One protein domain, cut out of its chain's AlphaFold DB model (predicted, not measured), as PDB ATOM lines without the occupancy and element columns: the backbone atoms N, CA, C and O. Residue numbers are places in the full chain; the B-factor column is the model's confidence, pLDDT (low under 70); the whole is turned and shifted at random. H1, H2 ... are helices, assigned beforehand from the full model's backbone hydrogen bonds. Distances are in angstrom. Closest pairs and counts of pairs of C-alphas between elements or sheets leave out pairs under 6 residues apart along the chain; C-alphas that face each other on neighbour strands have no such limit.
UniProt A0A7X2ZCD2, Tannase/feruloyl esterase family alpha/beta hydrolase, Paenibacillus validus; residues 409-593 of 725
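What this domain is: This is residues 409 to 593 of the 725 residues of the protein "Tannase/feruloyl esterase family alpha/beta hydrolase" of Paenibacillus validus (UniProt A0A7X2ZCD2). Three helices, H1, H5 and H4, stand side by side in a row, each running opposite to its neighbour; at the H1 end of the row H6 crosses H1 and H7 meets the later end of H6 at a right angle, while H2 lies near H4 at the other end, with H3 across its later part. Long loops join several of these helices, the longest being the 52 residues from 500 to 551 between H5 and H6. The printed part has 185 residues with seven named helices, H1 to H7 in order, and no named strand. The class is all helix, though named elements hold 87 residues, under half of those printed. The whole is compact, with a radius of gyration of the C-alphas of 17.2 A and spans of 48 by 37 by 31 A.

How they stand to each other: H1, residues 409 to 425, touches H5, residues 490 to 499, with its residues 416 to 420 alone; their lines stand at a shallow tilt of 5 degrees, opposite ways, and the closest C-alphas, of Ala 419 and Thr 495, are 5.2 A apart. With residues 410 to 417 alone H1 touches H6, residues 552 to 565, at a steep tilt of 64 degrees; the closest C-alphas are those of Asn 414 and Gly 557, 4.1 A apart. H2, residues 431 to 449, is apart from H1. With residues 444 to 448 alone H2 touches H3, residues 459 to 465, about perpendicular at 76 degrees, the closest C-alphas being Cys 445 and Cys 462, 5.1 A apart. H4, residues 468 to 474, is close to H2 but not clearly touching: the C-alphas of Leu 437 and Val 471, their closest, are 7.7 A apart. H4 and H5 form a helical hairpin and touch, closest at the C-alphas of Ile 468 and Arg 497, 6.1 A apart; their shallow tilt of 34 degrees is only just short of steep. H6 touches H7, residues 579 to 591, with residues 564 to 565 alone, about perpendicular at 89 degrees; the closest C-alphas, of Val 565 and Arg 584, are 6.2 A apart. Each O i to N i+4 pair is within hydrogen-bond range in H3, H4, H5 and H6; the counts are 11 of 13 in H1, 12 of 15 in H2 and 7 of 9 in H7.

Where its parts are: H1 begins at C-alpha 409, (-23.835, -34.801, -29.751), and measures 22.1 A. H2, the longest helix by residues, measures 27.7 A and has a kink of 35 degrees near residue 442. H6 and H7 each measure 18.8 A, and H7 ends at C-alpha 591, (-34.456, -44.546, -28.624).

The domain as a whole: The C-alphas of Gly 450 and Asp 568, the two farthest apart, are 52.2 A from each other. The printed part has no cut. The links H4 to H5, H5 to H6 and H6 to H7 are long. Mean pLDDT of the printed part is 94.1, and no printed residue is under 70.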
ATOM      1  N   LEU A 409     -24.037 -36.113 -29.133       94.75
ATOM      2  CA  LEU A 409     -23.835 -34.801 -29.751       94.75
ATOM      3  C   LEU A 409     -24.329 -33.696 -28.812       94.75
ATOM      4  O   LEU A 409     -23.533 -32.881 -28.365       94.75
ATOM      5  N   HIS A 410     -25.603 -33.713 -28.416       95.44
ATOM      6  CA  HIS A 410     -26.167 -32.602 -27.639       95.44
ATOM      7  C   HIS A 410     -25.756 -32.591 -26.156       95.44
ATOM      8  O   HIS A 410     -25.733 -31.532 -25.527       95.44
ATOM      9  N   LEU A 411     -25.329 -33.734 -25.604       95.06
ATOM     10  CA  LEU A 411     -24.599 -33.761 -24.332       95.06
ATOM     11  C   LEU A 411     -23.207 -33.119 -24.462       95.06
ATOM     12  O   LEU A 411     -22.767 -32.436 -23.538       95.06
ATOM     13  N   THR A 412     -22.516 -33.307 -25.591       95.50
ATOM     14  CA  THR A 412     -21.221 -32.660 -25.866       95.50
ATOM     15  C   THR A 412     -21.399 -31.163 -26.131       95.50
ATOM     16  O   THR A 412     -20.655 -30.359 -25.578       95.50
ATOM     17  N   ASP A 413     -22.439 -30.770 -26.873       95.94
ATOM     18  CA  ASP A 413     -22.825 -29.373 -27.089       95.94
ATOM     19  C   ASP A 413     -23.009 -28.631 -25.755       95.94
ATOM     20  O   ASP A 413     -22.489 -27.529 -25.560       95.94
ATOM     21  N   ASN A 414     -23.690 -29.265 -24.792       96.44
ATOM     22  CA  ASN A 414     -23.853 -28.717 -23.451       96.44
ATOM     23  C   ASN A 414     -22.507 -28.554 -22.714       96.44
ATOM     24  O   ASN A 414     -22.274 -27.508 -22.113       96.44
ATOM     25  N   GLN A 415     -21.594 -29.527 -22.804       96.38
ATOM     26  CA  GLN A 415     -20.247 -29.412 -22.224       96.38
ATOM     27  C   GLN A 415     -19.413 -28.302 -22.893       96.38
ATOM     28  O   GLN A 415     -18.723 -27.542 -22.210       96.38
ATOM     29  N   TYR A 416     -19.528 -28.125 -24.213       96.44
ATOM     30  CA  TYR A 416     -18.910 -27.004 -24.929       96.44
ATOM     31  C   TYR A 416     -19.495 -25.656 -24.478       96.44
ATOM     32  O   TYR A 416     -18.749 -24.695 -24.287       96.44
ATOM     33  N   ALA A 417     -20.808 -25.579 -24.241       96.62
ATOM     34  CA  ALA A 417     -21.468 -24.390 -23.701       96.62
ATOM     35  C   ALA A 417     -21.026 -24.066 -22.263       96.62
ATOM     36  O   ALA A 417     -20.784 -22.898 -21.950       96.62
ATOM     37  N   GLN A 418     -20.855 -25.084 -21.411       96.69
ATOM     38  CA  GLN A 418     -20.288 -24.927 -20.068       96.69
ATOM     39  C   GLN A 418     -18.854 -24.374 -20.131       96.69
ATOM     40  O   GLN A 418     -18.546 -23.419 -19.421       96.69
ATOM     41  N   ALA A 419     -17.998 -24.889 -21.023       97.00
ATOM     42  CA  ALA A 419     -16.635 -24.380 -21.204       97.00
ATOM     43  C   ALA A 419     -16.599 -22.931 -21.736       97.00
ATOM     44  O   ALA A 419     -15.887 -22.090 -21.187       97.00
ATOM     45  N   LEU A 420     -17.409 -22.614 -22.758       96.94
ATOM     46  CA  LEU A 420     -17.526 -21.269 -23.341       96.94
ATOM     47  C   LEU A 420     -17.972 -20.216 -22.315       96.94
ATOM     48  O   LEU A 420     -17.443 -19.105 -22.311       96.94
ATOM     49  N   TYR A 421     -18.946 -20.551 -21.466       96.81
ATOM     50  CA  TYR A 421     -19.616 -19.588 -20.586       96.81
ATOM     51  C   TYR A 421     -19.220 -19.679 -19.102       96.81
ATOM     52  O   TYR A 421     -19.717 -18.902 -18.284       96.81
ATOM     53  N   ALA A 422     -18.266 -20.545 -18.751       92.12
ATOM     54  CA  ALA A 422     -17.650 -20.576 -17.429       92.12
ATOM     55  C   ALA A 422     -17.039 -19.217 -17.032       92.12
ATOM     56  O   ALA A 422     -16.434 -18.519 -17.851       92.12
ATOM     57  N   ASN A 423     -17.138 -18.886 -15.739       91.38
ATOM     58  CA  ASN A 423     -16.584 -17.673 -15.125       91.38
ATOM     59  C   ASN A 423     -16.987 -16.386 -15.876       91.38
ATOM     60  O   ASN A 423     -16.127 -15.659 -16.374       91.38
ATOM     61  N   ASP A 424     -18.297 -16.150 -16.000       91.19
ATOM     62  CA  ASP A 424     -18.900 -14.991 -16.683       91.19
ATOM     63  C   ASP A 424     -18.408 -14.784 -18.135       91.19
ATOM     64  O   ASP A 424     -18.305 -13.658 -18.627       91.19
ATOM     65  N   GLY A 425     -18.104 -15.887 -18.831       95.25
ATOM     66  CA  GLY A 425     -17.640 -15.874 -20.220       95.25
ATOM     67  C   GLY A 425     -16.129 -15.762 -20.409       95.25
ATOM     68  O   GLY A 425     -15.684 -15.472 -21.516       95.25
ATOM     69  N   ALA A 426     -15.310 -16.004 -19.380       96.19
ATOM     70  CA  ALA A 426     -13.849 -15.993 -19.523       96.19
ATOM     71  C   ALA A 426     -13.329 -17.034 -20.539       96.19
ATOM     72  O   ALA A 426     -12.285 -16.825 -21.158       96.19
ATOM     73  N   GLY A 427     -14.059 -18.143 -20.721       96.94
ATOM     74  CA  GLY A 427     -13.787 -19.166 -21.736       96.94
ATOM     75  C   GLY A 427     -14.272 -18.818 -23.150       96.94
ATOM     76  O   GLY A 427     -14.022 -19.586 -24.081       96.94
ATOM     77  N   TRP A 428     -14.954 -17.686 -23.348       97.44
ATOM     78  CA  TRP A 428     -15.579 -17.341 -24.622       97.44
ATOM     79  C   TRP A 428     -14.560 -16.819 -25.641       97.44
ATOM     80  O   TRP A 428     -13.813 -15.872 -25.375       97.44
ATOM     81  N   LEU A 429     -14.566 -17.400 -26.844       95.88
ATOM     82  CA  LEU A 429     -13.847 -16.865 -27.998       95.88
ATOM     83  C   LEU A 429     -14.789 -15.950 -28.784       95.88
ATOM     84  O   LEU A 429     -15.735 -16.411 -29.421       95.88
ATOM     85  N   ASN A 430     -14.494 -14.649 -28.777       94.81
ATOM     86  CA  ASN A 430     -15.184 -13.691 -29.636       94.81
ATOM     87  C   ASN A 430     -14.897 -13.969 -31.138       94.81
ATOM     88  O   ASN A 430     -13.943 -14.692 -31.454       94.81
ATOM     89  N   PRO A 431     -15.676 -13.397 -32.079       93.94
ATOM     90  CA  PRO A 431     -15.514 -13.672 -33.510       93.94
ATOM     91  C   PRO A 431     -14.100 -13.429 -34.063       93.94
ATOM     92  O   PRO A 431     -13.636 -14.220 -34.881       93.94
ATOM     93  N   GLU A 432     -13.384 -12.407 -33.583       95.88
ATOM     94  CA  GLU A 432     -12.009 -12.105 -34.016       95.88
ATOM     95  C   GLU A 432     -10.995 -13.117 -33.462       95.88
ATOM     96  O   GLU A 432     -10.128 -13.590 -34.193       95.88
ATOM     97  N   LYS A 433     -11.138 -13.543 -32.200       96.81
ATOM     98  CA  LYS A 433     -10.308 -14.607 -31.605       96.81
ATOM     99  C   LYS A 433     -10.537 -15.957 -32.286       96.81
ATOM    100  O   LYS A 433      -9.585 -16.696 -32.538       96.81
ATOM    101  N   TYR A 434     -11.785 -16.277 -32.638       94.94
ATOM    102  CA  TYR A 434     -12.076 -17.469 -33.434       94.94
ATOM    103  C   TYR A 434     -11.602 -17.310 -34.890       94.94
ATOM    104  O   TYR A 434     -11.252 -18.303 -35.533       94.94
ATOM    105  N   LYS A 435     -11.527 -16.083 -35.430       95.12
ATOM    106  CA  LYS A 435     -10.838 -15.808 -36.699       95.12
ATOM    107  C   LYS A 435      -9.349 -16.149 -36.594       95.12
ATOM    108  O   LYS A 435      -8.920 -17.039 -37.322       95.12
ATOM    109  N   LEU A 436      -8.628 -15.545 -35.646       97.19
ATOM    110  CA  LEU A 436      -7.199 -15.767 -35.386       97.19
ATOM    111  C   LEU A 436      -6.839 -17.257 -35.295       97.19
ATOM    112  O   LEU A 436      -5.937 -17.714 -35.994       97.19
ATOM    113  N   LEU A 437      -7.565 -18.020 -34.468       97.56
ATOM    114  CA  LEU A 437      -7.318 -19.454 -34.276       97.56
ATOM    115  C   LEU A 437      -7.345 -20.226 -35.603       97.56
ATOM    116  O   LEU A 437      -6.460 -21.026 -35.886       97.56
ATOM    117  N   ASN A 438      -8.350 -19.960 -36.434       95.56
ATOM    118  CA  ASN A 438      -8.526 -20.624 -37.719       95.56
ATOM    119  C   ASN A 438      -7.546 -20.130 -38.785       95.56
ATOM    120  O   ASN A 438      -7.098 -20.929 -39.596       95.56
ATOM    121  N   ASP A 439      -7.232 -18.834 -38.817       96.88
ATOM    122  CA  ASP A 439      -6.221 -18.296 -39.733       96.88
ATOM    123  C   ASP A 439      -4.881 -19.030 -39.516       96.88
ATOM    124  O   ASP A 439      -4.234 -19.429 -40.482       96.88
ATOM    125  N   ALA A 440      -4.524 -19.301 -38.252       98.06
ATOM    126  CA  ALA A 440      -3.354 -20.097 -37.886       98.06
ATOM    127  C   ALA A 440      -3.474 -21.586 -38.280       98.06
ATOM    128  O   ALA A 440      -2.496 -22.156 -38.768       98.06
ATOM    129  N   VAL A 441      -4.658 -22.206 -38.138       98.00
ATOM    130  CA  VAL A 441      -4.921 -23.573 -38.644       98.00
ATOM    131  C   VAL A 441      -4.691 -23.641 -40.156       98.00
ATOM    132  O   VAL A 441      -3.908 -24.467 -40.616       98.00
ATOM    133  N   TYR A 442      -5.315 -22.758 -40.942       98.06
ATOM    134  CA  TYR A 442      -5.164 -22.751 -42.402       98.06
ATOM    135  C   TYR A 442      -3.718 -22.466 -42.825       98.06
ATOM    136  O   TYR A 442      -3.195 -23.162 -43.692       98.06
ATOM    137  N   GLN A 443      -3.030 -21.532 -42.159       98.12
ATOM    138  CA  GLN A 443      -1.611 -21.257 -42.407       98.12
ATOM    139  C   GLN A 443      -0.711 -22.491 -42.192       98.12
ATOM    140  O   GLN A 443       0.324 -22.605 -42.849       98.12
ATOM    141  N   ALA A 444      -1.090 -23.406 -41.296       98.19
ATOM    142  CA  ALA A 444      -0.372 -24.655 -41.052       98.19
ATOM    143  C   ALA A 444      -0.841 -25.834 -41.929       98.19
ATOM    144  O   ALA A 444      -0.044 -26.737 -42.183       98.19
ATOM    145  N   CYS A 445      -2.107 -25.844 -42.364       98.44
ATOM    146  CA  CYS A 445      -2.761 -27.040 -42.901       98.44
ATOM    147  C   CYS A 445      -3.171 -27.008 -44.384       98.44
ATOM    148  O   CYS A 445      -3.223 -28.080 -44.979       98.44
ATOM    149  N   ASP A 446      -3.464 -25.843 -44.978       98.19
ATOM    150  CA  ASP A 446      -3.934 -25.717 -46.380       98.19
ATOM    151  C   ASP A 446      -2.913 -26.383 -47.329       98.19
ATOM    152  O   ASP A 446      -3.202 -27.364 -48.001       98.19
ATOM    153  N   GLY A 447      -1.638 -25.991 -47.197       97.81
ATOM    154  CA  GLY A 447      -0.503 -26.491 -47.986       97.81
ATOM    155  C   GLY A 447      -0.146 -27.985 -47.892       97.81
ATOM    156  O   GLY A 447       0.792 -28.408 -48.572       97.81
ATOM    157  N   LEU A 448      -0.796 -28.786 -47.037       97.19
ATOM    158  CA  LEU A 448      -0.372 -30.167 -46.745       97.19
ATOM    159  C   LEU A 448      -0.713 -31.167 -47.862       97.19
ATOM    160  O   LEU A 448       0.011 -32.149 -48.068       97.19
ATOM    161  N   ASP A 449      -1.776 -30.911 -48.624       96.50
ATOM    162  CA  ASP A 449      -2.158 -31.746 -49.768       96.50
ATOM    163  C   ASP A 449      -1.330 -31.475 -51.040       96.50
ATOM    164  O   ASP A 449      -1.327 -32.294 -51.965       96.50
ATOM    165  N   GLY A 450      -0.550 -30.391 -51.053       96.94
ATOM    166  CA  GLY A 450       0.315 -29.983 -52.160       96.94
ATOM    167  C   GLY A 450      -0.175 -28.762 -52.942       96.94
ATOM    168  O   GLY A 450       0.535 -28.327 -53.853       96.94
ATOM    169  N   VAL A 451      -1.329 -28.188 -52.601       97.88
ATOM    170  CA  VAL A 451      -1.804 -26.891 -53.104       97.88
ATOM    171  C   VAL A 451      -2.154 -25.964 -51.930       97.88
ATOM    172  O   VAL A 451      -2.146 -26.385 -50.785       97.88
ATOM    173  N   VAL A 452      -2.369 -24.674 -52.191       97.75
ATOM    174  CA  VAL A 452      -2.980 -23.738 -51.235       97.75
ATOM    175  C   VAL A 452      -4.199 -23.159 -51.941       97.75
ATOM    176  O   VAL A 452      -4.044 -22.342 -52.852       97.75
ATOM    177  N   ASP A 453      -5.390 -23.650 -51.601       96.12
ATOM    178  CA  ASP A 453      -6.648 -23.319 -52.292       96.12
ATOM    179  C   ASP A 453      -7.840 -23.030 -51.357       96.12
ATOM    180  O   ASP A 453      -8.959 -22.777 -51.823       96.12
ATOM    181  N   GLY A 454      -7.595 -23.003 -50.042       95.56
ATOM    182  CA  GLY A 454      -8.621 -22.802 -49.024       95.56
ATOM    183  C   GLY A 454      -9.369 -24.080 -48.640       95.56
ATOM    184  O   GLY A 454     -10.389 -23.988 -47.960       95.56
ATOM    185  N   ILE A 455      -8.894 -25.258 -49.048       96.94
ATOM    186  CA  ILE A 455      -9.392 -26.565 -48.606       96.94
ATOM    187  C   ILE A 455      -8.247 -27.313 -47.920       96.94
ATOM    188  O   ILE A 455      -7.232 -27.601 -48.532       96.94
ATOM    189  N   ILE A 456      -8.438 -27.713 -46.662       97.69
ATOM    190  CA  ILE A 456      -7.522 -28.648 -45.996       97.69
ATOM    191  C   ILE A 456      -7.898 -30.065 -46.450       97.69
ATOM    192  O   ILE A 456      -8.802 -30.667 -45.864       97.69
ATOM    193  N   SER A 457      -7.262 -30.601 -47.501       96.50
ATOM    194  CA  SER A 457      -7.604 -31.953 -47.990       96.50
ATOM    195  C   SER A 457      -6.991 -33.070 -47.144       96.50
ATOM    196  O   SER A 457      -7.657 -34.072 -46.877       96.50
ATOM    197  N   ASP A 458      -5.764 -32.881 -46.646       96.56
ATOM    198  CA  ASP A 458      -5.112 -33.809 -45.712       96.56
ATOM    199  C   ASP A 458      -5.463 -33.481 -44.249       96.56
ATOM    200  O   ASP A 458      -4.645 -33.014 -43.450       96.56
ATOM    201  N   VAL A 459      -6.726 -33.729 -43.891       95.56
ATOM    202  CA  VAL A 459      -7.250 -33.504 -42.531       95.56
ATOM    203  C   VAL A 459      -6.500 -34.344 -41.486       95.56
ATOM    204  O   VAL A 459      -6.339 -33.904 -40.345       95.56
ATOM    205  N   LYS A 460      -5.975 -35.520 -41.867       94.50
ATOM    206  CA  LYS A 460      -5.172 -36.363 -40.972       94.50
ATOM    207  C   LYS A 460      -3.853 -35.671 -40.628       94.50
ATOM    208  O   LYS A 460      -3.590 -35.438 -39.449       94.50
ATOM    209  N   THR A 461      -3.041 -35.314 -41.621       96.50
ATOM    210  CA  THR A 461      -1.753 -34.642 -41.377       96.50
ATOM    211  C   THR A 461      -1.961 -33.265 -40.739       96.50
ATOM    212  O   THR A 461      -1.162 -32.868 -39.891       96.50
ATOM    213  N   CYS A 462      -3.071 -32.572 -41.028       97.44
ATOM    214  CA  CYS A 462      -3.453 -31.361 -40.295       97.44
ATOM    215  C   CYS A 462      -3.642 -31.628 -38.793       97.44
ATOM    216  O   CYS A 462      -3.049 -30.923 -37.978       97.44
ATOM    217  N   SER A 463      -4.374 -32.684 -38.415       95.56
ATOM    218  CA  SER A 463      -4.588 -33.046 -37.001       95.56
ATOM    219  C   SER A 463      -3.299 -33.410 -36.245       95.56
ATOM    220  O   SER A 463      -3.215 -33.218 -35.033       95.56
ATOM    221  N   GLU A 464      -2.274 -33.882 -36.961       96.25
ATOM    222  CA  GLU A 464      -0.933 -34.163 -36.428       96.25
ATOM    223  C   GLU A 464      -0.037 -32.902 -36.380       96.25
ATOM    224  O   GLU A 464       0.928 -32.859 -35.616       96.25
ATOM    225  N   THR A 465      -0.363 -31.864 -37.161       97.06
ATOM    226  CA  THR A 465       0.428 -30.628 -37.329       97.06
ATOM    227  C   THR A 465      -0.066 -29.477 -36.442       97.06
ATOM    228  O   THR A 465       0.732 -28.820 -35.765       97.06
ATOM    229  N   PHE A 466      -1.377 -29.218 -36.417       98.19
ATOM    230  CA  PHE A 466      -1.986 -28.133 -35.646       98.19
ATOM    231  C   PHE A 466      -2.776 -28.687 -34.454       98.19
ATOM    232  O   PHE A 466      -3.948 -29.042 -34.539       98.19
ATOM    233  N   THR A 467      -2.096 -28.773 -33.314       97.75
ATOM    234  CA  THR A 467      -2.609 -29.378 -32.079       97.75
ATOM    235  C   THR A 467      -2.922 -28.313 -31.029       97.75
ATOM    236  O   THR A 467      -2.518 -27.155 -31.162       97.75
ATOM    237  N   ILE A 468      -3.552 -28.699 -29.913       97.94
ATOM    238  CA  ILE A 468      -3.690 -27.795 -28.759       97.94
ATOM    239  C   ILE A 468      -2.329 -27.289 -28.251       97.94
ATOM    240  O   ILE A 468      -2.225 -26.136 -27.845       97.94
ATOM    241  N   LYS A 469      -1.257 -28.089 -28.369       98.06
ATOM    242  CA  LYS A 469       0.099 -27.637 -28.040       98.06
ATOM    243  C   LYS A 469       0.575 -26.540 -28.999       98.06
ATOM    244  O   LYS A 469       1.215 -25.591 -28.569       98.06
ATOM    245  N   THR A 470       0.226 -26.629 -30.284       98.06
ATOM    246  CA  THR A 470       0.515 -25.575 -31.271       98.06
ATOM    247  C   THR A 470      -0.181 -24.265 -30.877       98.06
ATOM    248  O   THR A 470       0.439 -23.204 -30.931       98.06
ATOM    249  N   VAL A 471      -1.427 -24.329 -30.389       98.44
ATOM    250  CA  VAL A 471      -2.165 -23.169 -29.845       98.44
ATOM    251  C   VAL A 471      -1.495 -22.614 -28.579       98.44
ATOM    252  O   VAL A 471      -1.289 -21.405 -28.481       98.44
ATOM    253  N   GLU A 472      -1.110 -23.476 -27.634       98.38
ATOM    254  CA  GLU A 472      -0.401 -23.107 -26.397       98.38
ATOM    255  C   GLU A 472       0.963 -22.444 -26.666       98.38
ATOM    256  O   GLU A 472       1.310 -21.471 -25.999       98.38
ATOM    257  N   ASP A 473       1.713 -22.941 -27.656       97.81
ATOM    258  CA  ASP A 473       3.040 -22.443 -28.036       97.81
ATOM    259  C   ASP A 473       2.996 -21.109 -28.806       97.81
ATOM    260  O   ASP A 473       3.961 -20.346 -28.743       97.81
ATOM    261  N   THR A 474       1.932 -20.848 -29.581       97.25
ATOM    262  CA  THR A 474       1.929 -19.772 -30.601       97.25
ATOM    263  C   THR A 474       0.835 -18.716 -30.453       97.25
ATOM    264  O   THR A 474       1.049 -17.585 -30.884       97.25
ATOM    265  N   LEU A 475      -0.310 -19.042 -29.842       98.25
ATOM    266  CA  LEU A 475      -1.463 -18.134 -29.716       98.25
ATOM    267  C   LEU A 475      -1.758 -17.713 -28.270       98.25
ATOM    268  O   LEU A 475      -2.641 -16.885 -28.051       98.25
ATOM    269  N   ARG A 476      -1.058 -18.260 -27.269       98.50
ATOM    270  CA  ARG A 476      -1.289 -17.938 -25.853       98.50
ATOM    271  C   ARG A 476      -0.883 -16.502 -25.510       98.50
ATOM    272  O   ARG A 476       0.244 -16.085 -25.768       98.50
ATOM    273  N   CYS A 477      -1.780 -15.766 -24.854       98.44
ATOM    274  CA  CYS A 477      -1.501 -14.419 -24.364       98.44
ATOM    275  C   CYS A 477      -0.366 -14.397 -23.314       98.44
ATOM    276  O   CYS A 477      -0.209 -15.361 -22.550       98.44
ATOM    277  N   PRO A 478       0.391 -13.284 -23.203       96.12
ATOM    278  CA  PRO A 478       1.351 -13.071 -22.121       96.12
ATOM    279  C   PRO A 478       0.723 -13.326 -20.746       96.12
ATOM    280  O   PRO A 478      -0.402 -12.911 -20.477       96.12
ATOM    281  N   ASP A 479       1.437 -14.068 -19.898       94.75
ATOM    282  CA  ASP A 479       1.018 -14.513 -18.560       94.75
ATOM    283  C   ASP A 479      -0.311 -15.311 -18.473       94.75
ATOM    284  O   ASP A 479      -0.608 -15.873 -17.424       94.75
ATOM    285  N   GLY A 480      -1.048 -15.498 -19.576       95.69
ATOM    286  CA  GLY A 480      -2.305 -16.262 -19.657       95.69
ATOM    287  C   GLY A 480      -3.585 -15.440 -19.488       95.69
ATOM    288  O   GLY A 480      -4.681 -15.976 -19.666       95.69
ATOM    289  N   ALA A 481      -3.466 -14.149 -19.173       96.06
ATOM    290  CA  ALA A 481      -4.598 -13.228 -19.088       96.06
ATOM    291  C   ALA A 481      -5.132 -12.865 -20.485       96.06
ATOM    292  O   ALA A 481      -4.380 -12.881 -21.454       96.06
ATOM    293  N   ASP A 482      -6.411 -12.497 -20.607       96.06
ATOM    294  CA  ASP A 482      -6.911 -11.936 -21.869       96.06
ATOM    295  C   ASP A 482      -6.393 -10.498 -22.045       96.06
ATOM    296  O   ASP A 482      -6.707  -9.615 -21.244       96.06
ATOM    297  N   THR A 483      -5.586 -10.271 -23.085       95.06
ATOM    298  CA  THR A 483      -5.005  -8.960 -23.409       95.06
ATOM    299  C   THR A 483      -5.515  -8.369 -24.728       95.06
ATOM    300  O   THR A 483      -4.961  -7.373 -25.189       95.06
ATOM    301  N   GLY A 484      -6.550  -8.950 -25.347       94.19
ATOM    302  CA  GLY A 484      -7.104  -8.494 -26.630       94.19
ATOM    303  C   GLY A 484      -7.237  -9.602 -27.678       94.19
ATOM    304  O   GLY A 484      -7.109 -10.787 -27.380       94.19
ATOM    305  N   ASN A 485      -7.529  -9.218 -28.924       97.25
ATOM    306  CA  ASN A 485      -7.895 -10.165 -29.986       97.25
ATOM    307  C   ASN A 485      -6.707 -10.901 -30.627       97.25
ATOM    308  O   ASN A 485      -6.928 -11.930 -31.255       97.25
ATOM    309  N   ASP A 486      -5.477 -10.416 -30.446       97.19
ATOM    310  CA  ASP A 486      -4.264 -10.971 -31.073       97.19
ATOM    311  C   ASP A 486      -3.734 -12.250 -30.386       97.19
ATOM    312  O   ASP A 486      -2.692 -12.779 -30.772       97.19
ATOM    313  N   CYS A 487      -4.420 -12.744 -29.348       98.25
ATOM    314  CA  CYS A 487      -4.049 -13.941 -28.592       98.25
ATOM    315  C   CYS A 487      -5.248 -14.550 -27.832       98.25
ATOM    316  O   CYS A 487      -6.323 -13.950 -27.736       98.25
ATOM    317  N   LEU A 488      -5.057 -15.742 -27.258       98.69
ATOM    318  CA  LEU A 488      -6.028 -16.480 -26.445       98.69
ATOM    319  C   LEU A 488      -5.572 -16.581 -24.977       98.69
ATOM    320  O   LEU A 488      -4.411 -16.884 -24.696       98.69
ATOM    321  N   SER A 489      -6.493 -16.353 -24.038       98.50
ATOM    322  CA  SER A 489      -6.269 -16.546 -22.596       98.50
ATOM    323  C   SER A 489      -6.207 -18.033 -22.217       98.50
ATOM    324  O   SER A 489      -6.663 -18.890 -22.972       98.50
ATOM    325  N   ASP A 490      -5.726 -18.365 -21.014       98.44
ATOM    326  CA  ASP A 490      -5.739 -19.757 -20.520       98.44
ATOM    327  C   ASP A 490      -7.157 -20.355 -20.458       98.44
ATOM    328  O   ASP A 490      -7.335 -21.553 -20.680       98.44
ATOM    329  N   ALA A 491      -8.175 -19.524 -20.208       98.19
ATOM    330  CA  ALA A 491      -9.576 -19.939 -20.215       98.19
ATOM    331  C   ALA A 491     -10.094 -20.192 -21.643       98.19
ATOM    332  O   ALA A 491     -10.743 -21.206 -21.886       98.19
ATOM    333  N   GLN A 492      -9.743 -19.343 -22.614       98.50
ATOM    334  CA  GLN A 492     -10.066 -19.571 -24.029       98.50
ATOM    335  C   GLN A 492      -9.341 -20.811 -24.579       98.50
ATOM    336  O   GLN A 492      -9.946 -21.616 -25.282       98.50
ATOM    337  N   ILE A 493      -8.076 -21.030 -24.207       98.56
ATOM    338  CA  ILE A 493      -7.326 -22.247 -24.559       98.56
ATOM    339  C   ILE A 493      -7.926 -23.484 -23.877       98.56
ATOM    340  O   ILE A 493      -7.943 -24.555 -24.478       98.56
ATOM    341  N   HIS A 494      -8.469 -23.366 -22.660       98.25
ATOM    342  CA  HIS A 494      -9.237 -24.451 -22.045       98.25
ATOM    343  C   HIS A 494     -10.469 -24.823 -22.882       98.25
ATOM    344  O   HIS A 494     -10.624 -26.000 -23.199       98.25
ATOM    345  N   THR A 495     -11.270 -23.851 -23.328       98.06
ATOM    346  CA  THR A 495     -12.404 -24.097 -24.236       98.06
ATOM    347  C   THR A 495     -11.969 -24.763 -25.539       98.06
ATOM    348  O   THR A 495     -12.554 -25.768 -25.937       98.06
ATOM    349  N   VAL A 496     -10.900 -24.268 -26.179       97.94
ATOM    350  CA  VAL A 496     -10.350 -24.891 -27.395       97.94
ATOM    351  C   VAL A 496      -9.916 -26.332 -27.120       97.94
ATOM    352  O   VAL A 496     -10.246 -27.206 -27.912       97.94
ATOM    353  N   ARG A 497      -9.264 -26.613 -25.982       97.94
ATOM    354  CA  ARG A 497      -8.849 -27.971 -25.585       97.94
ATOM    355  C   ARG A 497     -10.037 -28.907 -25.372       97.94
ATOM    356  O   ARG A 497      -9.955 -30.062 -25.779       97.94
ATOM    357  N   VAL A 498     -11.119 -28.428 -24.754       97.06
ATOM    358  CA  VAL A 498     -12.366 -29.195 -24.585       97.06
ATOM    359  C   VAL A 498     -12.972 -29.518 -25.953       97.06
ATOM    360  O   VAL A 498     -13.254 -30.677 -26.233       97.06
ATOM    361  N   MET A 499     -13.087 -28.525 -26.840       96.00
ATOM    362  CA  MET A 499     -13.658 -28.708 -28.181       96.00
ATOM    363  C   MET A 499     -12.763 -29.509 -29.143       96.00
ATOM    364  O   MET A 499     -13.268 -30.096 -30.101       96.00
ATOM    365  N   SER A 500     -11.444 -29.538 -28.927       95.88
ATOM    366  CA  SER A 500     -10.468 -30.242 -29.771       95.88
ATOM    367  C   SER A 500     -10.066 -31.626 -29.250       95.88
ATOM    368  O   SER A 500      -9.101 -32.194 -29.758       95.88
ATOM    369  N   SER A 501     -10.745 -32.148 -28.227       95.25
ATOM    370  CA  SER A 501     -10.489 -33.474 -27.651       95.25
ATOM    371  C   SER A 501     -11.735 -34.355 -27.771       95.25
ATOM    372  O   SER A 501     -12.845 -33.827 -27.748       95.25
ATOM    373  N   PRO A 502     -11.601 -35.691 -27.860       94.44
ATOM    374  CA  PRO A 502     -12.723 -36.586 -27.608       94.44
ATOM    375  C   PRO A 502     -13.279 -36.351 -26.195       94.44
ATOM    376  O   PRO A 502     -12.509 -36.250 -25.238       94.44
ATOM    377  N   MET A 503     -14.602 -36.268 -26.066       93.69
ATOM    378  CA  MET A 503     -15.307 -36.034 -24.806       93.69
ATOM    379  C   MET A 503     -15.689 -37.381 -24.169       93.69
ATOM    380  O   MET A 503     -16.561 -38.059 -24.713       93.69
ATOM    381  N   PRO A 504     -15.049 -37.812 -23.063       93.19
ATOM    382  CA  PRO A 504     -15.386 -39.060 -22.382       93.19
ATOM    383  C   PRO A 504     -16.608 -38.910 -21.469       93.19
ATOM    384  O   PRO A 504     -16.883 -37.828 -20.951       93.19
ATOM    385  N   TYR A 505     -17.281 -40.028 -21.205       90.19
ATOM    386  CA  TYR A 505     -18.369 -40.154 -20.237       90.19
ATOM    387  C   TYR A 505     -18.076 -41.301 -19.262       90.19
ATOM    388  O   TYR A 505     -17.560 -42.345 -19.658       90.19
ATOM    389  N   ASP A 506     -18.481 -41.175 -17.992       88.38
ATOM    390  CA  ASP A 506     -18.297 -42.224 -16.965       88.38
ATOM    391  C   ASP A 506     -19.230 -43.449 -17.155       88.38
ATOM    392  O   ASP A 506     -19.477 -44.245 -16.236       88.38
ATOM    393  N   PHE A 507     -19.813 -43.605 -18.345       87.50
ATOM    394  CA  PHE A 507     -20.686 -44.711 -18.697       87.50
ATOM    395  C   PHE A 507     -20.671 -45.036 -20.191       87.50
ATOM    396  O   PHE A 507     -20.664 -44.163 -21.050       87.50
ATOM    397  N   THR A 508     -20.701 -46.335 -20.479       86.88
ATOM    398  CA  THR A 508     -20.694 -46.872 -21.838       86.88
ATOM    399  C   THR A 508     -22.114 -46.940 -22.402       86.88
ATOM    400  O   THR A 508     -22.983 -47.610 -21.841       86.88
ATOM    401  N   PHE A 509     -22.321 -46.269 -23.527       85.31
ATOM    402  CA  PHE A 509     -23.523 -46.272 -24.352       85.31
ATOM    403  C   PHE A 509     -23.592 -47.517 -25.263       85.31
ATOM    404  O   PHE A 509     -22.706 -48.382 -25.288       85.31
ATOM    405  N   ASN A 510     -24.655 -47.595 -26.068       74.88
ATOM    406  CA  ASN A 510     -24.874 -48.669 -27.037       74.88
ATOM    407  C   ASN A 510     -23.691 -48.888 -27.989       74.88
ATOM    408  O   ASN A 510     -23.049 -47.951 -28.460       74.88
ATOM    409  N   ASN A 511     -23.445 -50.164 -28.302       74.31
ATOM    410  CA  ASN A 511     -22.331 -50.661 -29.121       74.31
ATOM    411  C   ASN A 511     -20.921 -50.422 -28.541       74.31
ATOM    412  O   ASN A 511     -19.933 -50.665 -29.231       74.31
ATOM    413  N   GLY A 512     -20.814 -50.049 -27.259       81.12
ATOM    414  CA  GLY A 512     -19.532 -49.939 -26.555       81.12
ATOM    415  C   GLY A 512     -18.881 -48.559 -26.631       81.12
ATOM    416  O   GLY A 512     -17.700 -48.443 -26.324       81.12
ATOM    417  N   VAL A 513     -19.626 -47.533 -27.051       85.88
ATOM    418  CA  VAL A 513     -19.146 -46.146 -27.131       85.88
ATOM    419  C   VAL A 513     -19.155 -45.521 -25.736       85.88
ATOM    420  O   VAL A 513     -20.179 -45.542 -25.067       85.88
ATOM    421  N   ASP A 514     -18.038 -44.955 -25.294       88.94
ATOM    422  CA  ASP A 514     -17.879 -44.256 -24.006       88.94
ATOM    423  C   ASP A 514     -17.465 -42.781 -24.175       88.94
ATOM    424  O   ASP A 514     -17.228 -42.068 -23.200       88.94
ATOM    425  N   SER A 515     -17.368 -42.317 -25.421       91.94
ATOM    426  CA  SER A 515     -16.842 -41.003 -25.773       91.94
ATOM    427  C   SER A 515     -17.432 -40.480 -27.087       91.94
ATOM    428  O   SER A 515     -17.713 -41.248 -28.008       91.94
ATOM    429  N   PHE A 516     -17.618 -39.161 -27.184       93.50
ATOM    430  CA  PHE A 516     -17.957 -38.475 -28.436       93.50
ATOM    431  C   PHE A 516     -16.683 -37.882 -29.063       93.50
ATOM    432  O   PHE A 516     -15.826 -37.389 -28.325       93.50
ATOM    433  N   PRO A 517     -16.490 -37.925 -30.393       94.31
ATOM    434  CA  PRO A 517     -15.261 -37.426 -30.995       94.31
ATOM    435  C   PRO A 517     -15.195 -35.890 -31.042       94.31
ATOM    436  O   PRO A 517     -16.210 -35.196 -31.074       94.31
ATOM    437  N   GLN A 518     -13.965 -35.375 -31.101       94.00
ATOM    438  CA  GLN A 518     -13.636 -33.945 -31.152       94.00
ATOM    439  C   GLN A 518     -14.344 -33.169 -32.277       94.00
ATOM    440  O   GLN A 518     -14.688 -33.726 -33.324       94.00
ATOM    441  N   SER A 519     -14.494 -31.855 -32.097       94.44
ATOM    442  CA  SER A 519     -14.942 -30.942 -33.159       94.44
ATOM    443  C   SER A 519     -13.835 -30.637 -34.184       94.44
ATOM    444  O   SER A 519     -12.655 -30.945 -33.992       94.44
ATOM    445  N   THR A 520     -14.206 -29.957 -35.268       94.81
ATOM    446  CA  THR A 520     -13.309 -29.466 -36.329       94.81
ATOM    447  C   THR A 520     -12.623 -28.128 -35.999       94.81
ATOM    448  O   THR A 520     -12.007 -27.521 -36.876       94.81
ATOM    449  N   ILE A 521     -12.668 -27.657 -34.742       94.94
ATOM    450  CA  ILE A 521     -12.150 -26.333 -34.334       94.94
ATOM    451  C   ILE A 521     -10.652 -26.115 -34.635       94.94
ATOM    452  O   ILE A 521     -10.243 -24.981 -34.880       94.94
ATOM    453  N   LEU A 522      -9.847 -27.187 -34.669       96.50
ATOM    454  CA  LEU A 522      -8.425 -27.168 -35.062       96.50
ATOM    455  C   LEU A 522      -8.161 -27.735 -36.473       96.50
ATOM    456  O   LEU A 522      -7.011 -27.923 -36.850       96.50
ATOM    457  N   LEU A 523      -9.213 -28.013 -37.248       94.56
ATOM    458  CA  LEU A 523      -9.162 -28.688 -38.557       94.56
ATOM    459  C   LEU A 523      -9.786 -27.845 -39.686       94.56
ATOM    460  O   LEU A 523     -10.106 -28.361 -40.752       94.56
ATOM    461  N   GLY A 524      -9.988 -26.547 -39.439       87.44
ATOM    462  CA  GLY A 524     -10.556 -25.603 -40.402       87.44
ATOM    463  C   GLY A 524     -12.075 -25.689 -40.559       87.44
ATOM    464  O   GLY A 524     -12.581 -25.363 -41.634       87.44
ATOM    465  N   GLY A 525     -12.778 -26.125 -39.506       89.12
ATOM    466  CA  GLY A 525     -14.236 -26.226 -39.461       89.12
ATOM    467  C   GLY A 525     -14.966 -24.937 -39.847       89.12
ATOM    468  O   GLY A 525     -14.566 -23.833 -39.466       89.12
ATOM    469  N   ASP A 526     -16.054 -25.091 -40.600       85.50
ATOM    470  CA  ASP A 526     -16.877 -23.988 -41.073       85.50
ATOM    471  C   ASP A 526     -17.594 -23.274 -39.922       85.50
ATOM    472  O   ASP A 526     -18.176 -23.872 -39.018       85.50
ATOM    473  N   LYS A 527     -17.582 -21.948 -40.020       79.06
ATOM    474  CA  LYS A 527     -18.092 -21.004 -39.029       79.06
ATOM    475  C   LYS A 527     -19.366 -20.306 -39.476       79.06
ATOM    476  O   LYS A 527     -19.942 -19.568 -38.681       79.06
ATOM    477  N   SER A 528     -19.757 -20.462 -40.744       77.00
ATOM    478  CA  SER A 528     -20.829 -19.666 -41.352       77.00
ATOM    479  C   SER A 528     -22.192 -19.880 -40.686       77.00
ATOM    480  O   SER A 528     -22.989 -18.950 -40.645       77.00
ATOM    481  N   ALA A 529     -22.423 -21.062 -40.102       71.00
ATOM    482  CA  ALA A 529     -23.621 -21.388 -39.327       71.00
ATOM    483  C   ALA A 529     -23.332 -21.670 -37.834       71.00
ATOM    484  O   ALA A 529     -23.997 -21.111 -36.961       71.00
ATOM    485  N   PHE A 530     -22.319 -22.482 -37.510       84.62
ATOM    486  CA  PHE A 530     -22.080 -23.020 -36.153       84.62
ATOM    487  C   PHE A 530     -21.126 -22.155 -35.316       84.62
ATOM    488  O   PHE A 530     -20.215 -22.634 -34.644       84.62
ATOM    489  N   HIS A 531     -21.314 -20.837 -35.383       87.88
ATOM    490  CA  HIS A 531     -20.449 -19.876 -34.704       87.88
ATOM    491  C   HIS A 531     -20.537 -19.973 -33.166       87.88
ATOM    492  O   HIS A 531     -21.566 -20.322 -32.578       87.88
ATOM    493  N   LEU A 532     -19.462 -19.560 -32.486       93.25
ATOM    494  CA  LEU A 532     -19.334 -19.550 -31.019       93.25
ATOM    495  C   LEU A 532     -20.112 -18.396 -30.341       93.25
ATOM    496  O   LEU A 532     -19.736 -17.927 -29.273       93.25
ATOM    497  N   GLY A 533     -21.200 -17.921 -30.948       92.44
ATOM    498  CA  GLY A 533     -21.992 -16.786 -30.459       92.44
ATOM    499  C   GLY A 533     -21.365 -15.412 -30.723       92.44
ATOM    500  O   GLY A 533     -20.275 -15.290 -31.279       92.44
ATOM    501  N   THR A 534     -22.081 -14.359 -30.333       92.88
ATOM    502  CA  THR A 534     -21.671 -12.948 -30.468       92.88
ATOM    503  C   THR A 534     -21.636 -12.203 -29.125       92.88
ATOM    504  O   THR A 534     -21.489 -10.982 -29.107       92.88
ATOM    505  N   ARG A 535     -21.776 -12.913 -27.996       93.44
ATOM    506  CA  ARG A 535     -21.715 -12.363 -26.629       93.44
ATOM    507  C   ARG A 535     -21.102 -13.360 -25.624       93.44
ATOM    508  O   ARG A 535     -21.304 -14.561 -25.799       93.44
ATOM    509  N   PRO A 536     -20.423 -12.878 -24.559       93.88
ATOM    510  CA  PRO A 536     -19.760 -13.715 -23.547       93.88
ATOM    511  C   PRO A 536     -20.702 -14.359 -22.522       93.88
ATOM    512  O   PRO A 536     -20.272 -15.220 -21.769       93.88
ATOM    513  N   VAL A 537     -21.968 -13.941 -22.452       92.94
ATOM    514  CA  VAL A 537     -22.963 -14.480 -21.513       92.94
ATOM    515  C   VAL A 537     -24.245 -14.757 -22.301       92.94
ATOM    516  O   VAL A 537     -24.693 -13.849 -23.012       92.94
ATOM    517  N   PRO A 538     -24.829 -15.967 -22.218       93.06
ATOM    518  CA  PRO A 538     -25.971 -16.332 -23.044       93.06
ATOM    519  C   PRO A 538     -27.283 -15.708 -22.558       93.06
ATOM    520  O   PRO A 538     -27.375 -15.180 -21.445       93.06
ATOM    521  N   ALA A 539     -28.331 -15.787 -23.383       92.12
ATOM    522  CA  ALA A 539     -29.688 -15.564 -22.890       92.12
ATOM    523  C   ALA A 539     -30.145 -16.721 -21.979       92.12
ATOM    524  O   ALA A 539     -29.515 -17.776 -21.908       92.12
ATOM    525  N   LYS A 540     -31.266 -16.515 -21.277       88.88
ATOM    526  CA  LYS A 540     -31.973 -17.564 -20.533       88.88
ATOM    527  C   LYS A 540     -33.432 -17.629 -21.020       88.88
ATOM    528  O   LYS A 540     -34.186 -16.712 -20.687       88.88
ATOM    529  N   PRO A 541     -33.829 -18.654 -21.802       88.69
ATOM    530  CA  PRO A 541     -32.979 -19.701 -22.392       88.69
ATOM    531  C   PRO A 541     -32.011 -19.142 -23.461       88.69
ATOM    532  O   PRO A 541     -32.245 -18.037 -23.961       88.69
ATOM    533  N   PRO A 542     -30.940 -19.872 -23.825       90.75
ATOM    534  CA  PRO A 542     -30.059 -19.501 -24.930       90.75
ATOM    535  C   PRO A 542     -30.796 -19.463 -26.277       90.75
ATOM    536  O   PRO A 542     -31.743 -20.213 -26.506       90.75
ATOM    537  N   MET A 543     -30.348 -18.598 -27.186       86.75
ATOM    538  CA  MET A 543     -30.950 -18.406 -28.506       86.75
ATOM    539  C   MET A 543     -29.872 -18.201 -29.577       86.75
ATOM    540  O   MET A 543     -29.209 -17.161 -29.625       86.75
ATOM    541  N   TRP A 544     -29.727 -19.190 -30.458       89.00
ATOM    542  CA  TRP A 544     -28.882 -19.137 -31.654       89.00
ATOM    543  C   TRP A 544     -29.694 -18.693 -32.881       89.00
ATOM    544  O   TRP A 544     -30.868 -19.036 -33.017       89.00
ATOM    545  N   THR A 545     -29.051 -17.965 -33.794       83.00
ATOM    546  CA  THR A 545     -29.523 -17.743 -35.169       83.00
ATOM    547  C   THR A 545     -28.320 -17.822 -36.116       83.00
ATOM    548  O   THR A 545     -27.223 -17.474 -35.686       83.00
ATOM    549  N   PRO A 546     -28.482 -18.155 -37.411       75.06
ATOM    550  CA  PRO A 546     -27.361 -18.221 -38.361       75.06
ATOM    551  C   PRO A 546     -26.562 -16.916 -38.561       75.06
ATOM    552  O   PRO A 546     -25.552 -16.922 -39.252       75.06
ATOM    553  N   VAL A 547     -27.019 -15.785 -38.008       75.44
ATOM    554  CA  VAL A 547     -26.378 -14.462 -38.138       75.44
ATOM    555  C   VAL A 547     -25.950 -13.856 -36.793       75.44
ATOM    556  O   VAL A 547     -25.574 -12.685 -36.743       75.44
ATOM    557  N   GLY A 548     -26.000 -14.624 -35.698       79.00
ATOM    558  CA  GLY A 548     -25.579 -14.179 -34.367       79.00
ATOM    559  C   GLY A 548     -26.495 -14.632 -33.227       79.00
ATOM    560  O   GLY A 548     -27.456 -15.375 -33.421       79.00
ATOM    561  N   GLY A 549     -26.198 -14.156 -32.016       89.12
ATOM    562  CA  GLY A 549     -26.858 -14.591 -30.782       89.12
ATOM    563  C   GLY A 549     -25.910 -15.406 -29.907       89.12
ATOM    564  O   GLY A 549     -24.750 -15.028 -29.730       89.12
ATOM    565  N   ASP A 550     -26.395 -16.508 -29.350       93.19
ATOM    566  CA  ASP A 550     -25.583 -17.425 -28.544       93.19
ATOM    567  C   ASP A 550     -24.772 -18.398 -29.400       93.19
ATOM    568  O   ASP A 550     -24.963 -18.502 -30.613       93.19
ATOM    569  N   ALA A 551     -23.822 -19.089 -28.768       93.19
ATOM    570  CA  ALA A 551     -23.134 -20.202 -29.403       93.19
ATOM    571  C   ALA A 551     -24.143 -21.289 -29.787       93.19
ATOM    572  O   ALA A 551     -24.998 -21.638 -28.974       93.19
ATOM    573  N   PHE A 552     -24.001 -21.848 -30.992       92.12
ATOM    574  CA  PHE A 552     -24.838 -22.949 -31.486       92.12
ATOM    575  C   PHE A 552     -25.029 -24.047 -30.423       92.12
ATOM    576  O   PHE A 552     -26.151 -24.312 -29.992       92.12
ATOM    577  N   HIS A 553     -23.906 -24.556 -29.909       92.94
ATOM    578  CA  HIS A 553     -23.813 -25.591 -28.879       92.94
ATOM    579  C   HIS A 553     -24.594 -25.265 -27.585       92.94
ATOM    580  O   HIS A 553     -25.084 -26.152 -26.894       92.94
ATOM    581  N   ALA A 554     -24.753 -23.982 -27.246       94.38
ATOM    582  CA  ALA A 554     -25.525 -23.583 -26.074       94.38
ATOM    583  C   ALA A 554     -27.036 -23.659 -26.311       94.38
ATOM    584  O   ALA A 554     -27.765 -23.992 -25.384       94.38
ATOM    585  N   ALA A 555     -27.511 -23.393 -27.530       91.50
ATOM    586  CA  ALA A 555     -28.925 -23.536 -27.869       91.50
ATOM    587  C   ALA A 555     -29.324 -25.015 -28.030       91.50
ATOM    588  O   ALA A 555     -30.322 -25.441 -27.451       91.50
ATOM    589  N   SER A 556     -28.527 -25.808 -28.755       92.00
ATOM    590  CA  SER A 556     -28.782 -27.242 -28.966       92.00
ATOM    591  C   SER A 556     -28.608 -28.076 -27.687       92.00
ATOM    592  O   SER A 556     -29.427 -28.951 -27.401       92.00
ATOM    593  N   GLY A 557     -27.591 -27.776 -26.872       95.94
ATOM    594  CA  GLY A 557     -27.358 -28.455 -25.597       95.94
ATOM    595  C   GLY A 557     -28.400 -28.122 -24.522       95.94
ATOM    596  O   GLY A 557     -28.866 -29.015 -23.816       95.94
ATOM    597  N   ASP A 558     -28.811 -26.854 -24.400       96.38
ATOM    598  CA  ASP A 558     -29.806 -26.416 -23.407       96.38
ATOM    599  C   ASP A 558     -31.160 -27.113 -23.577       96.38
ATOM    600  O   ASP A 558     -31.725 -27.644 -22.619       96.38
ATOM    601  N   THR A 559     -31.670 -27.130 -24.806       95.12
ATOM    602  CA  THR A 559     -33.003 -27.653 -25.117       95.12
ATOM    603  C   THR A 559     -33.068 -29.179 -24.912       95.12
ATOM    604  O   THR A 559     -34.030 -29.687 -24.331       95.12
ATOM    605  N   ASN A 560     -31.988 -29.904 -25.245       96.44
ATOM    606  CA  ASN A 560     -31.826 -31.335 -24.970       96.44
ATOM    607  C   ASN A 560     -31.855 -31.628 -23.461       96.44
ATOM    608  O   ASN A 560     -32.629 -32.480 -23.013       96.44
ATOM    609  N   VAL A 561     -31.070 -30.876 -22.678       98.06
ATOM    610  CA  VAL A 561     -31.031 -30.991 -21.215       98.06
ATOM    611  C   VAL A 561     -32.418 -30.747 -20.619       98.06
ATOM    612  O   VAL A 561     -32.945 -31.640 -19.957       98.06
ATOM    613  N   ARG A 562     -33.034 -29.585 -20.879       97.50
ATOM    614  CA  ARG A 562     -34.288 -29.170 -20.224       97.50
ATOM    615  C   ARG A 562     -35.480 -30.065 -20.563       97.50
ATOM    616  O   ARG A 562     -36.251 -30.407 -19.671       97.50
ATOM    617  N   TYR A 563     -35.656 -30.461 -21.825       97.88
ATOM    618  CA  TYR A 563     -36.882 -31.155 -22.242       97.88
ATOM    619  C   TYR A 563     -36.743 -32.672 -22.393       97.88
ATOM    620  O   TYR A 563     -37.684 -33.393 -22.056       97.88
ATOM    621  N   LEU A 564     -35.598 -33.182 -22.868       97.94
ATOM    622  CA  LEU A 564     -35.425 -34.628 -23.061       97.94
ATOM    623  C   LEU A 564     -34.910 -35.303 -21.786       97.94
ATOM    624  O   LEU A 564     -35.479 -36.315 -21.360       97.94
ATOM    625  N   VAL A 565     -33.847 -34.747 -21.189       98.00
ATOM    626  CA  VAL A 565     -33.080 -35.398 -20.115       98.00
ATOM    627  C   VAL A 565     -33.638 -35.109 -18.721       98.00
ATOM    628  O   VAL A 565     -33.957 -36.053 -18.002       98.00
ATOM    629  N   THR A 566     -33.765 -33.842 -18.317       98.12
ATOM    630  CA  THR A 566     -34.269 -33.486 -16.976       98.12
ATOM    631  C   THR A 566     -35.796 -33.446 -16.914       98.12
ATOM    632  O   THR A 566     -36.365 -33.631 -15.842       98.12
ATOM    633  N   GLN A 567     -36.443 -33.215 -18.065       97.38
ATOM    634  CA  GLN A 567     -37.878 -32.938 -18.212       97.38
ATOM    635  C   GLN A 567     -38.368 -31.745 -17.362       97.38
ATOM    636  O   GLN A 567     -39.553 -31.639 -17.042       97.38
ATOM    637  N   ASP A 568     -37.458 -30.825 -17.029       97.38
ATOM    638  CA  ASP A 568     -37.719 -29.558 -16.349       97.38
ATOM    639  C   ASP A 568     -37.421 -28.380 -17.302       97.38
ATOM    640  O   ASP A 568     -36.257 -28.002 -17.486       97.38
ATOM    641  N   PRO A 569     -38.465 -27.739 -17.870       96.31
ATOM    642  CA  PRO A 569     -38.341 -26.556 -18.723       96.31
ATOM    643  C   PRO A 569     -37.591 -25.365 -18.109       96.31
ATOM    644  O   PRO A 569     -37.233 -24.454 -18.858       96.31
ATOM    645  N   SER A 570     -37.383 -25.344 -16.787       95.69
ATOM    646  CA  SER A 570     -36.737 -24.264 -16.031       95.69
ATOM    647  C   SER A 570     -35.306 -24.568 -15.561       95.69
ATOM    648  O   SER A 570     -34.666 -23.694 -14.974       95.69
ATOM    649  N   PHE A 571     -34.789 -25.769 -15.839       96.56
ATOM    650  CA  PHE A 571     -33.466 -26.218 -15.399       96.56
ATOM    651  C   PHE A 571     -32.321 -25.379 -16.004       96.56
ATOM    652  O   PHE A 571     -32.311 -25.106 -17.203       96.56
ATOM    653  N   ASP A 572     -31.317 -25.001 -15.203       94.25
ATOM    654  CA  ASP A 572     -30.158 -24.235 -15.688       94.25
ATOM    655  C   ASP A 572     -29.111 -25.167 -16.315       94.25
ATOM    656  O   ASP A 572     -28.296 -25.786 -15.624       94.25
ATOM    657  N   SER A 573     -29.140 -25.280 -17.643       95.94
ATOM    658  CA  SER A 573     -28.296 -26.198 -18.413       95.94
ATOM    659  C   SER A 573     -26.782 -25.960 -18.274       95.94
ATOM    660  O   SER A 573     -26.009 -26.883 -18.531       95.94
ATOM    661  N   LEU A 574     -26.333 -24.794 -17.791       94.75
ATOM    662  CA  LEU A 574     -24.918 -24.542 -17.474       94.75
ATOM    663  C   LEU A 574     -24.475 -25.175 -16.141       94.75
ATOM    664  O   LEU A 574     -23.294 -25.138 -15.807       94.75
ATOM    665  N   THR A 575     -25.407 -25.762 -15.384       95.19
ATOM    666  CA  THR A 575     -25.143 -26.507 -14.137       95.19
ATOM    667  C   THR A 575     -25.354 -28.021 -14.281       95.19
ATOM    668  O   THR A 575     -25.341 -28.751 -13.291       95.19
ATOM    669  N   PHE A 576     -25.571 -28.500 -15.509       96.81
ATOM    670  CA  PHE A 576     -25.929 -29.885 -15.799       96.81
ATOM    671  C   PHE A 576     -24.768 -30.871 -15.591       96.81
ATOM    672  O   PHE A 576     -23.702 -30.725 -16.188       96.81
ATOM    673  N   ASP A 577     -25.021 -31.924 -14.811       95.62
ATOM    674  CA  ASP A 577     -24.162 -33.105 -14.685       95.62
ATOM    675  C   ASP A 577     -24.838 -34.323 -15.351       95.62
ATOM    676  O   ASP A 577     -25.908 -34.741 -14.893       95.62
ATOM    677  N   PRO A 578     -24.236 -34.946 -16.382       94.94
ATOM    678  CA  PRO A 578     -24.807 -36.128 -17.020       94.94
ATOM    679  C   PRO A 578     -24.845 -37.359 -16.101       94.94
ATOM    680  O   PRO A 578     -25.705 -38.221 -16.293       94.94
ATOM    681  N   ASN A 579     -23.973 -37.466 -15.090       94.19
ATOM    682  CA  ASN A 579     -23.955 -38.634 -14.203       94.19
ATOM    683  C   ASN A 579     -25.224 -38.739 -13.348       94.19
ATOM    684  O   ASN A 579     -25.749 -39.838 -13.161       94.19
ATOM    685  N   THR A 580     -25.765 -37.603 -12.910       96.38
ATOM    686  CA  THR A 580     -27.045 -37.504 -12.192       96.38
ATOM    687  C   THR A 580     -28.236 -38.035 -13.012       96.38
ATOM    688  O   THR A 580     -29.202 -38.523 -12.429       96.38
ATOM    689  N   TYR A 581     -28.162 -38.019 -14.350       96.38
ATOM    690  CA  TYR A 581     -29.264 -38.400 -15.255       96.38
ATOM    691  C   TYR A 581     -28.997 -39.666 -16.092       96.38
ATOM    692  O   TYR A 581     -29.741 -39.966 -17.030       96.38
ATOM    693  N   LYS A 582     -27.963 -40.444 -15.741       94.62
ATOM    694  CA  LYS A 582     -27.466 -41.611 -16.495       94.62
ATOM    695  C   LYS A 582     -28.547 -42.572 -17.010       94.62
ATOM    696  O   LYS A 582     -28.502 -42.951 -18.176       94.62
ATOM    697  N   GLU A 583     -29.517 -42.972 -16.184       94.56
ATOM    698  CA  GLU A 583     -30.558 -43.935 -16.595       94.56
ATOM    699  C   GLU A 583     -31.435 -43.391 -17.736       94.56
ATOM    700  O   GLU A 583     -31.674 -44.083 -18.726       94.56
ATOM    701  N   ARG A 584     -31.838 -42.117 -17.647       95.75
ATOM    702  CA  ARG A 584     -32.633 -41.431 -18.675       95.75
ATOM    703  C   ARG A 584     -31.818 -41.152 -19.940       95.75
ATOM    704  O   ARG A 584     -32.341 -41.280 -21.043       95.75
ATOM    705  N   ILE A 585     -30.534 -40.824 -19.799       95.75
ATOM    706  CA  ILE A 585     -29.620 -40.673 -20.942       95.75
ATOM    707  C   ILE A 585     -29.478 -41.997 -21.711       95.75
ATOM    708  O   ILE A 585     -29.483 -41.983 -22.942       95.75
ATOM    709  N   MET A 586     -29.402 -43.137 -21.015       93.81
ATOM    710  CA  MET A 586     -29.350 -44.453 -21.658       93.81
ATOM    711  C   MET A 586     -30.665 -44.803 -22.376       93.81
ATOM    712  O   MET A 586     -30.604 -45.213 -23.531       93.81
ATOM    713  N   GLU A 587     -31.836 -44.555 -21.769       94.94
ATOM    714  CA  GLU A 587     -33.148 -44.721 -22.438       94.94
ATOM    715  C   GLU A 587     -33.216 -43.903 -23.742       94.94
ATOM    716  O   GLU A 587     -33.559 -44.422 -24.804       94.94
ATOM    717  N   LEU A 588     -32.828 -42.625 -23.688       95.94
ATOM    718  CA  LEU A 588     -32.793 -41.750 -24.862       95.94
ATOM    719  C   LEU A 588     -31.753 -42.207 -25.899       95.94
ATOM    720  O   LEU A 588     -31.990 -42.087 -27.098       95.94
ATOM    721  N   SER A 589     -30.619 -42.762 -25.464       93.69
ATOM    722  CA  SER A 589     -29.588 -43.327 -26.344       93.69
ATOM    723  C   SER A 589     -29.992 -44.656 -26.996       93.69
ATOM    724  O   SER A 589     -29.389 -45.025 -28.006       93.69
ATOM    725  N   GLU A 590     -30.943 -45.399 -26.427       92.50
ATOM    726  CA  GLU A 590     -31.576 -46.564 -27.061       92.50
ATOM    727  C   GLU A 590     -32.661 -46.148 -28.062       92.50
ATOM    728  O   GLU A 590     -32.853 -46.826 -29.069       92.50
ATOM    729  N   LEU A 591     -33.341 -45.027 -27.808       95.56
ATOM    730  CA  LEU A 591     -34.456 -44.546 -28.624       95.56
ATOM    731  C   LEU A 591     -34.029 -43.689 -29.831       95.56
ATOM    732  O   LEU A 591     -34.618 -43.819 -30.901       95.56
ATOM    733  N   LEU A 592     -33.056 -42.787 -29.660       95.62
ATOM    734  CA  LEU A 592     -32.783 -41.702 -30.616       95.62
ATOM    735  C   LEU A 592     -31.556 -41.927 -31.509       95.62
ATOM    736  O   LEU A 592     -31.530 -41.411 -32.623       95.62
ATOM    737  N   ASN A 593     -30.542 -42.671 -31.059       93.94
ATOM    738  CA  ASN A 593     -29.323 -42.883 -31.848       93.94
ATOM    739  C   ASN A 593     -29.555 -43.896 -32.981       93.94
ATOM    740  O   ASN A 593     -30.144 -44.952 -32.768       93.94
TER     741      ASN A 593